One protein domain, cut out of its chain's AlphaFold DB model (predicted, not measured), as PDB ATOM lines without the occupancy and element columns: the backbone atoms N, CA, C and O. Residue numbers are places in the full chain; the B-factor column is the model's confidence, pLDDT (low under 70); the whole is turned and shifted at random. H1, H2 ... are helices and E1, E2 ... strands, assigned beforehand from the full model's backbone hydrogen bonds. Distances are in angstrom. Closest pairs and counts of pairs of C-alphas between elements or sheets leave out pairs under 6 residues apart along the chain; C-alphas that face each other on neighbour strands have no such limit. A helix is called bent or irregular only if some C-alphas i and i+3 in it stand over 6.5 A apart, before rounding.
ATOM      1  N   GLU A   8     -20.741 -24.155  45.635       81.69
ATOM      2  CA  GLU A   8     -19.280 -24.146  45.475       81.69
ATOM      3  C   GLU A   8     -18.822 -23.566  44.122       81.69
ATOM      4  O   GLU A   8     -17.783 -22.909  44.030       81.69
ATOM      5  N   TRP A   9     -19.593 -23.786  43.051       80.50
ATOM      6  CA  TRP A   9     -19.290 -23.236  41.727       80.50
ATOM      7  C   TRP A   9     -19.647 -21.757  41.622       80.50
ATOM      8  O   TRP A   9     -18.923 -21.018  40.957       80.50
ATOM      9  N   LEU A  10     -20.723 -21.332  42.287       81.31
ATOM     10  CA  LEU A  10     -21.124 -19.925  42.356       81.31
ATOM     11  C   LEU A  10     -20.111 -19.116  43.176       81.31
ATOM     12  O   LEU A  10     -19.698 -18.031  42.764       81.31
ATOM     13  N   GLU A  11     -19.644 -19.672  44.293       78.88
ATOM     14  CA  GLU A  11     -18.583 -19.085  45.111       78.88
ATOM     15  C   GLU A  11     -17.259 -19.006  44.349       78.88
ATOM     16  O   GLU A  11     -16.592 -17.966  44.381       78.88
ATOM     17  N   LEU A  12     -16.894 -20.068  43.619       73.44
ATOM     18  CA  LEU A  12     -15.705 -20.088  42.768       73.44
ATOM     19  C   LEU A  12     -15.795 -19.047  41.645       73.44
ATOM     20  O   LEU A  12     -14.807 -18.382  41.341       73.44
ATOM     21  N   GLU A  13     -16.955 -18.892  41.011       72.69
ATOM     22  CA  GLU A  13     -17.179 -17.862  39.993       72.69
ATOM     23  C   GLU A  13     -17.044 -16.453  40.588       72.69
ATOM     24  O   GLU A  13     -16.340 -15.610  40.023       72.69
ATOM     25  N   ALA A  14     -17.617 -16.225  41.774       71.75
ATOM     26  CA  ALA A  14     -17.497 -14.965  42.500       71.75
ATOM     27  C   ALA A  14     -16.046 -14.648  42.912       71.75
ATOM     28  O   ALA A  14     -15.626 -13.494  42.818       71.75
ATOM     29  N   THR A  15     -15.253 -15.652  43.316       66.88
ATOM     30  CA  THR A  15     -13.828 -15.460  43.667       66.88
ATOM     31  C   THR A  15     -12.929 -15.290  42.451       66.88
ATOM     32  O   THR A  15     -11.958 -14.535  42.507       66.88
ATOM     33  N   LEU A  16     -13.210 -15.992  41.351       62.62
ATOM     34  CA  LEU A  16     -12.433 -15.865  40.116       62.62
ATOM     35  C   LEU A  16     -12.716 -14.548  39.377       62.62
ATOM     36  O   LEU A  16     -11.896 -14.140  38.550       62.62
ATOM     37  N   GLY A  17     -13.843 -13.890  39.666       62.47
ATOM     38  CA  GLY A  17     -14.277 -12.673  38.984       62.47
ATOM     39  C   GLY A  17     -14.428 -12.863  37.469       62.47
ATOM     40  O   GLY A  17     -14.550 -13.976  36.953       62.47
ATOM     41  N   TYR A  18     -14.384 -11.754  36.718       53.72
ATOM     42  CA  TYR A  18     -14.288 -11.787  35.256       53.72
ATOM     43  C   TYR A  18     -12.931 -12.385  34.879       53.72
ATOM     44  O   TYR A  18     -11.921 -11.679  34.898       53.72
ATOM     45  N   ARG A  19     -12.882 -13.688  34.563       56.53
ATOM     46  CA  ARG A  19     -11.645 -14.325  34.090       56.53
ATOM     47  C   ARG A  19     -11.091 -13.470  32.950       56.53
ATOM     48  O   ARG A  19     -11.797 -13.312  31.945       56.53
ATOM     49  N   PRO A  20      -9.876 -12.904  33.063       55.12
ATOM     50  CA  PRO A  20      -9.297 -12.184  31.947       55.12
ATOM     51  C   PRO A  20      -9.278 -13.152  30.768       55.12
ATOM     52  O   PRO A  20      -8.733 -14.255  30.866       55.12
ATOM     53  N   ARG A  21      -9.952 -12.780  29.670       61.50
ATOM     54  CA  ARG A  21      -9.846 -13.534  28.419       61.50
ATOM     55  C   ARG A  21      -8.359 -13.685  28.158       61.50
ATOM     56  O   ARG A  21      -7.661 -12.674  28.167       61.50
ATOM     57  N   MET A  22      -7.889 -14.923  28.000       63.12
ATOM     58  CA  MET A  22      -6.472 -15.197  27.781       63.12
ATOM     59  C   MET A  22      -5.998 -14.312  26.628       63.12
ATOM     60  O   MET A  22      -6.395 -14.511  25.482       63.12
ATOM     61  N   SER A  23      -5.238 -13.266  26.948       63.84
ATOM     62  CA  SER A  23      -4.787 -12.302  25.958       63.84
ATOM     63  C   SER A  23      -3.590 -12.919  25.259       63.84
ATOM     64  O   SER A  23      -2.535 -13.095  25.863       63.84
ATOM     65  N   GLY A  24      -3.772 -13.300  24.003       62.62
ATOM     66  CA  GLY A  24      -2.734 -13.974  23.248       62.62
ATOM     67  C   GLY A  24      -3.226 -14.347  21.867       62.62
ATOM     68  O   GLY A  24      -4.367 -14.776  21.708       62.62
ATOM     69  N   ARG A  25      -2.375 -14.165  20.859       75.12
ATOM     70  CA  ARG A  25      -2.651 -14.645  19.494       75.12
ATOM     71  C   ARG A  25      -1.906 -15.944  19.205       75.12
ATOM     72  O   ARG A  25      -2.203 -16.608  18.217       75.12
ATOM     73  N   THR A  26      -0.954 -16.306  20.066       84.31
ATOM     74  CA  THR A  26      -0.087 -17.469  19.893       84.31
ATOM     75  C   THR A  26      -0.245 -18.470  21.036       84.31
ATOM     76  O   THR A  26      -0.659 -18.135  22.148       84.31
ATOM     77  N   VAL A  27       0.146 -19.722  20.780       83.00
ATOM     78  CA  VAL A  27       0.175 -20.799  21.787       83.00
ATOM     79  C   VAL A  27       1.068 -20.438  22.983       83.00
ATOM     80  O   VAL A  27       0.792 -20.850  24.108       83.00
ATOM     81  N   ILE A  28       2.129 -19.657  22.754       85.25
ATOM     82  CA  ILE A  28       3.080 -19.241  23.793       85.25
ATOM     83  C   ILE A  28       2.413 -18.271  24.773       85.25
ATOM     84  O   ILE A  28       2.528 -18.458  25.983       85.25
ATOM     85  N   ASP A  29       1.662 -17.294  24.261       80.12
ATOM     86  CA  ASP A  29       0.953 -16.307  25.086       80.12
ATOM     87  C   ASP A  29      -0.068 -16.987  26.005       80.12
ATOM     88  O   ASP A  29      -0.111 -16.736  27.210       80.12
ATOM     89  N   ILE A  30      -0.840 -17.919  25.438       81.56
ATOM     90  CA  ILE A  30      -1.842 -18.702  26.167       81.56
ATOM     91  C   ILE A  30      -1.165 -19.539  27.258       81.56
ATOM     92  O   ILE A  30      -1.603 -19.526  28.408       81.56
ATOM     93  N   ARG A  31      -0.060 -20.226  26.934       82.75
ATOM     94  CA  ARG A  31       0.698 -21.033  27.904       82.75
ATOM     95  C   ARG A  31       1.217 -20.187  29.066       82.75
ATOM     96  O   ARG A  31       1.123 -20.608  30.217       82.75
ATOM     97  N   ASN A  32       1.735 -18.996  28.780       82.56
ATOM     98  CA  ASN A  32       2.240 -18.087  29.806       82.56
ATOM     99  C   ASN A  32       1.115 -17.560  30.703       82.56
ATOM    100  O   ASN A  32       1.267 -17.565  31.925       82.56
ATOM    101  N   ALA A  33      -0.026 -17.179  30.119       78.69
ATOM    102  CA  ALA A  33      -1.195 -16.730  30.872       78.69
ATOM    103  C   ALA A  33      -1.730 -17.829  31.805       78.69
ATOM    104  O   ALA A  33      -1.989 -17.572  32.982       78.69
ATOM    105  N   VAL A  34      -1.830 -19.072  31.320       79.12
ATOM    106  CA  VAL A  34      -2.258 -20.218  32.139       79.12
ATOM    107  C   VAL A  34      -1.266 -20.496  33.267       79.12
ATOM    108  O   VAL A  34      -1.685 -20.634  34.413       79.12
ATOM    109  N   ASN A  35       0.038 -20.506  32.980       79.88
ATOM    110  CA  ASN A  35       1.071 -20.706  34.000       79.88
ATOM    111  C   ASN A  35       1.050 -19.623  35.090       79.88
ATOM    112  O   ASN A  35       1.369 -19.905  36.243       79.88
ATOM    113  N   LEU A  36       0.692 -18.382  34.748       76.94
ATOM    114  CA  LEU A  36       0.537 -17.304  35.726       76.94
ATOM    115  C   LEU A  36      -0.663 -17.563  36.653       76.94
ATOM    116  O   LEU A  36      -0.537 -17.420  37.867       76.94
ATOM    117  N   MET A  37      -1.797 -17.993  36.089       72.19
ATOM    118  CA  MET A  37      -3.017 -18.304  36.847       72.19
ATOM    119  C   MET A  37      -2.879 -19.544  37.738       72.19
ATOM    120  O   MET A  37      -3.555 -19.647  38.756       72.19
ATOM    121  N   THR A  38      -2.036 -20.510  37.366       71.06
ATOM    122  CA  THR A  38      -1.826 -21.723  38.172       71.06
ATOM    123  C   THR A  38      -0.797 -21.524  39.280       71.06
ATOM    124  O   THR A  38      -0.918 -22.165  40.320       71.06
ATOM    125  N   LYS A  39       0.166 -20.604  39.119       64.19
ATOM    126  CA  LYS A  39       1.147 -20.248  40.165       64.19
ATOM    127  C   LYS A  39       0.524 -19.597  41.403       64.19
ATOM    128  O   LYS A  39       1.094 -19.704  42.481       64.19
ATOM    129  N   SER A  40      -0.622 -18.931  41.263       53.41
ATOM    130  CA  SER A  40      -1.340 -18.307  42.382       53.41
ATOM    131  C   SER A  40      -2.167 -19.291  43.215       53.41
ATOM    132  O   SER A  40      -2.669 -18.906  44.269       53.41
ATOM    133  N   ARG A  41      -2.288 -20.563  42.803       53.97
ATOM    134  CA  ARG A  41      -2.782 -21.630  43.683       53.97
ATOM    135  C   ARG A  41      -1.600 -22.212  44.465       53.97
ATOM    136  O   ARG A  41      -0.739 -22.843  43.849       53.97
ATOM    137  N   PRO A  42      -1.543 -22.054  45.799       46.31
ATOM    138  CA  PRO A  42      -0.517 -22.688  46.614       46.31
ATOM    139  C   PRO A  42      -0.807 -24.191  46.693       46.31
ATOM    140  O   PRO A  42      -1.467 -24.681  47.600       46.31
ATOM    141  N   GLY A  43      -0.352 -24.940  45.692       48.81
ATOM    142  CA  GLY A  43      -0.367 -26.399  45.689       48.81
ATOM    143  C   GLY A  43       0.962 -26.942  46.196       48.81
ATOM    144  O   GLY A  43       1.792 -27.337  45.384       48.81
ATOM    145  N   SER A  44       1.177 -26.851  47.512       53.44
ATOM    146  CA  SER A  44       1.809 -27.845  48.409       53.44
ATOM    147  C   SER A  44       2.917 -28.784  47.888       53.44
ATOM    148  O   SER A  44       3.075 -29.893  48.397       53.44
ATOM    149  N   ALA A  45       3.756 -28.363  46.940       50.59
ATOM    150  CA  ALA A  45       4.879 -29.180  46.469       50.59
ATOM    151  C   ALA A  45       5.940 -29.438  47.561       50.59
ATOM    152  O   ALA A  45       6.779 -30.315  47.387       50.59
ATOM    153  N   GLN A  46       5.898 -28.709  48.683       51.94
ATOM    154  CA  GLN A  46       6.858 -28.836  49.784       51.94
ATOM    155  C   GLN A  46       6.307 -29.488  51.066       51.94
ATOM    156  O   GLN A  46       7.097 -29.758  51.963       51.94
ATOM    157  N   GLU A  47       5.009 -29.806  51.173       56.19
ATOM    158  CA  GLU A  47       4.411 -30.186  52.474       56.19
ATOM    159  C   GLU A  47       3.467 -31.400  52.437       56.19
ATOM    160  O   GLU A  47       2.607 -31.560  53.303       56.19
ATOM    161  N   SER A  48       3.604 -32.311  51.471       59.69
ATOM    162  CA  SER A  48       2.909 -33.596  51.612       59.69
ATOM    163  C   SER A  48       3.601 -34.431  52.695       59.69
ATOM    164  O   SER A  48       4.675 -34.988  52.481       59.69
ATOM    165  N   GLN A  49       2.999 -34.523  53.884       68.69
ATOM    166  CA  GLN A  49       3.528 -35.346  54.983       68.69
ATOM    167  C   GLN A  49       3.518 -36.850  54.655       68.69
ATOM    168  O   GLN A  49       4.256 -37.620  55.273       68.69
ATOM    169  N   THR A  50       2.707 -37.259  53.677       75.69
ATOM    170  CA  THR A  50       2.443 -38.655  53.307       75.69
ATOM    171  C   THR A  50       3.247 -39.137  52.100       75.69
ATOM    172  O   THR A  50       3.420 -40.345  51.940       75.69
ATOM    173  N   LEU A  51       3.752 -38.224  51.264       79.62
ATOM    174  CA  LEU A  51       4.448 -38.554  50.022       79.62
ATOM    175  C   LEU A  51       5.894 -38.048  50.044       79.62
ATOM    176  O   LEU A  51       6.184 -36.922  50.443       79.62
ATOM    177  N   ASN A  52       6.807 -38.875  49.551       81.38
ATOM    178  CA  ASN A  52       8.099 -38.438  49.053       81.38
ATOM    179  C   ASN A  52       7.894 -37.918  47.631       81.38
ATOM    180  O   ASN A  52       7.476 -38.662  46.744       81.38
ATOM    181  N   ILE A  53       8.154 -36.630  47.431       85.19
ATOM    182  CA  ILE A  53       8.000 -35.966  46.138       85.19
ATOM    183  C   ILE A  53       9.386 -35.553  45.664       85.19
ATOM    184  O   ILE A  53      10.084 -34.827  46.372       85.19
ATOM    185  N   TYR A  54       9.782 -36.007  44.481       84.50
ATOM    186  CA  TYR A  54      11.059 -35.632  43.881       84.50
ATOM    187  C   TYR A  54      10.954 -35.521  42.361       84.50
ATOM    188  O   TYR A  54      10.165 -36.212  41.717       84.50
ATOM    189  N   ASP A  55      11.762 -34.629  41.795       90.44
ATOM    190  CA  ASP A  55      11.845 -34.407  40.355       90.44
ATOM    191  C   ASP A  55      13.019 -35.216  39.782       90.44
ATOM    192  O   ASP A  55      14.116 -35.223  40.340       90.44
ATOM    193  N   THR A  56      12.789 -35.910  38.671       91.81
ATOM    194  CA  THR A  56      13.785 -36.703  37.939       91.81
ATOM    195  C   THR A  56      13.647 -36.470  36.433       91.81
ATOM    196  O   THR A  56      12.707 -35.814  35.976       91.81
ATOM    197  N   ALA A  57      14.579 -36.994  35.643       92.38
ATOM    198  CA  ALA A  57      14.532 -36.930  34.190       92.38
ATOM    199  C   ALA A  57      14.634 -38.333  33.586       92.38
ATOM    200  O   ALA A  57      15.484 -39.134  33.978       92.38
ATOM    201  N   ILE A  58      13.768 -38.623  32.615       91.12
ATOM    202  CA  ILE A  58      13.876 -39.819  31.781       91.12
ATOM    203  C   ILE A  58      14.628 -39.416  30.516       91.12
ATOM    204  O   ILE A  58      14.152 -38.592  29.731       91.12
ATOM    205  N   ASN A  59      15.808 -40.001  30.328       90.06
ATOM    206  CA  ASN A  59      16.658 -39.736  29.174       90.06
ATOM    207  C   ASN A  59      16.308 -40.707  28.040       90.06
ATOM    208  O   ASN A  59      16.633 -41.891  28.107       90.06
ATOM    209  N   GLY A  60      15.630 -40.196  27.011       83.50
ATOM    210  CA  GLY A  60      15.421 -40.877  25.729       83.50
ATOM    211  C   GLY A  60      16.053 -40.077  24.589       83.50
ATOM    212  O   GLY A  60      17.133 -39.515  24.740       83.50
ATOM    213  N   THR A  61      15.356 -39.953  23.458       87.81
ATOM    214  CA  THR A  61      15.761 -39.052  22.358       87.81
ATOM    215  C   THR A  61      15.747 -37.575  22.775       87.81
ATOM    216  O   THR A  61      16.463 -36.761  22.204       87.81
ATOM    217  N   HIS A  62      14.932 -37.233  23.775       87.56
ATOM    218  CA  HIS A  62      14.894 -35.931  24.432       87.56
ATOM    219  C   HIS A  62      14.790 -36.147  25.945       87.56
ATOM    220  O   HIS A  62      14.263 -37.169  26.392       87.56
ATOM    221  N   GLU A  63      15.279 -35.185  26.725       92.50
ATOM    222  CA  GLU A  63      15.115 -35.175  28.178       92.50
ATOM    223  C   GLU A  63      13.652 -34.874  28.536       92.50
ATOM    224  O   GLU A  63      13.099 -33.844  28.138       92.50
ATOM    225  N   ILE A  64      13.019 -35.764  29.303       92.25
ATOM    226  CA  ILE A  64      11.653 -35.574  29.804       92.25
ATOM    227  C   ILE A  64      11.716 -35.422  31.319       92.25
ATOM    228  O   ILE A  64      12.058 -36.366  32.028       92.25
ATOM    229  N   LYS A  65      11.356 -34.237  31.821       91.38
ATOM    230  CA  LYS A  65      11.266 -33.963  33.261       91.38
ATOM    231  C   LYS A  65      10.000 -34.596  33.831       91.38
ATOM    232  O   LYS A  65       8.905 -34.354  33.325       91.38
ATOM    233  N   VAL A  66      10.152 -35.375  34.893       90.38
ATOM    234  CA  VAL A  66       9.079 -36.123  35.554       90.38
ATOM    235  C   VAL A  66       9.106 -35.821  37.047       90.38
ATOM    236  O   VAL A  66      10.172 -35.728  37.645       90.38
ATOM    237  N   ARG A  67       7.928 -35.700  37.659       88.00
ATOM    238  CA  ARG A  67       7.771 -35.630  39.114       88.00
ATOM    239  C   ARG A  67       7.250 -36.962  39.631       88.00
ATOM    240  O   ARG A  67       6.203 -37.423  39.175       88.00
ATOM    241  N   VAL A  68       7.969 -37.569  40.566       86.25
ATOM    242  CA  VAL A  68       7.599 -38.836  41.200       86.25
ATOM    243  C   VAL A  68       6.941 -38.551  42.544       86.25
ATOM    244  O   VAL A  68       7.414 -37.713  43.310       86.25
ATOM    245  N   TYR A  69       5.842 -39.255  42.811       88.00
ATOM    246  CA  TYR A  69       5.083 -39.191  44.056       88.00
ATOM    247  C   TYR A  69       5.060 -40.586  44.674       88.00
ATOM    248  O   TYR A  69       4.298 -41.451  44.243       88.00
ATOM    249  N   GLU A  70       5.913 -40.816  45.662       85.06
ATOM    250  CA  GLU A  70       6.064 -42.117  46.307       85.06
ATOM    251  C   GLU A  70       5.464 -42.088  47.720       85.06
ATOM    252  O   GLU A  70       5.829 -41.220  48.515       85.06
ATOM    253  N   PRO A  71       4.550 -43.004  48.080       86.50
ATOM    254  CA  PRO A  71       4.047 -43.100  49.446       86.50
ATOM    255  C   PRO A  71       5.170 -43.385  50.448       86.50
ATOM    256  O   PRO A  71       5.966 -44.300  50.254       86.50
ATOM    257  N   ARG A  72       5.208 -42.651  51.564       79.56
ATOM    258  CA  ARG A  72       6.072 -43.004  52.700       79.56
ATOM    259  C   ARG A  72       5.544 -44.300  53.320       79.56
ATOM    260  O   ARG A  72       4.355 -44.402  53.603       79.56
ATOM    261  N   GLU A  73       6.408 -45.294  53.530       69.50
ATOM    262  CA  GLU A  73       6.033 -46.685  53.854       69.50
ATOM    263  C   GLU A  73       5.146 -46.902  55.103       69.50
ATOM    264  O   GLU A  73       4.677 -48.020  55.323       69.50
ATOM    265  N   SER A  74       4.811 -45.873  55.890       54.97
ATOM    266  CA  SER A  74       3.860 -46.004  57.004       54.97
ATOM    267  C   SER A  74       2.437 -46.390  56.569       54.97
ATOM    268  O   SER A  74       1.643 -46.788  57.418       54.97
ATOM    269  N   THR A  75       2.098 -46.323  55.274       53.69
ATOM    270  CA  THR A  75       0.797 -46.762  54.729       53.69
ATOM    271  C   THR A  75       0.799 -48.163  54.100       53.69
ATOM    272  O   THR A  75      -0.271 -48.647  53.728       53.69
TER     273      THR A  75
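Overview. This is residues 8 to 75 of the 85 residues of an uncharacterized protein of Fusarium sp. AF-6 (UniProt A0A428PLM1). Picture an open string of separate parts with an empty gap in the middle: two helices, H1 and H2, towards one side and a long hairpin of two strands, E1 and E2, towards the other, joined by a thin run of residues 40 to 50. H2 and the hairpin stand as two posts whose long directions run much alike, while the short helix H1 stands free beyond H2. The printed part has 68 residues, with two named helices followed along the chain by two named strands, which make a sheet of order E1 - E2, antiparallel. The class is mixed, helices and strands. The whole is extended, with a radius of gyration of the C-alphas of 17.5 A, and its outline is flat, spanning 44 by 38 by 16 A.

Arrangement. Begin at the first printed residue, where you will find H1, residues 8 to 16. Read on through residues 17 to 26, a short link of 10 residues, to H2, residues 27 to 39. H1 and H2 are apart, with no C-alpha of the one within 8 A of the other. In both H1 and H2, each O i to N i+4 pair is within hydrogen-bond range. After H2, read a long link of 11 residues to E1, residues 51 to 59. From E1 a tight link of 3 residues leads to E2, residues 63 to 71. H1 is apart from E1 and from E2, and H2 is apart from E2. Now compare the two strands: E1 and E2 are antiparallel neighbours and form a hairpin, with 156 degrees between their N-to-C directions. At its open end, the C-alphas of Leu 51 and Pro 71 face each other at 4.6 A; next to the tight link, the C-alphas of Asn 59 and Glu 63 face each other at 4.9 A. Between these ends, look at the C-alphas of Asp 55 and Arg 67, which face each other at 4.4 A. Look also at the backbone atoms: N 52 and O 70 are 2.7 A apart, and N 66 and O 56 are 2.8 A apart, both pairs within hydrogen-bond range.

Along the chain. Find C-alpha 8 at (-19.280, -24.146, 45.475); from there H1 runs through 9 residues to C-alpha 16, 12.0 A away. Find C-alpha 27 at (0.175, -20.799, 21.787), where H2 begins; its 13 residues cover 18.4 A from first to last C-alpha, with z rising to 40.165 at C-alpha 39. Then find C-alpha 51 at (4.448, -38.554, 50.022), where E1 begins; it runs 24.2 A to C-alpha 59, with z falling to 29.174. E2 runs 25.3 A from C-alpha 63 to C-alpha 71 at (4.047, -43.100, 49.446). Neither helix is bent or irregular.

Size, cuts and confidence. The two C-alphas farthest apart are those of Arg 25 and Ser 74, at 49.3 A, while the first and last printed C-alphas, of Glu 8 and Thr 75, are 31.6 A apart. Two stretches stand free: residues 8 to 18, of which 8 to 16 belong to H1, and residues 38 to 44. Without them, the body of 50 residues spans 48 by 34 by 13 A. The printed part has no cut, and its one long link is that from H2 to E1. In the B-factor column, the mean pLDDT of the printed part is 74.2; look for the values under 70 at residues 15 to 24, 39 to 49 and 73 to 75, where the model's confidence is low. E1 and E2 have mean pLDDT of 87 and 89.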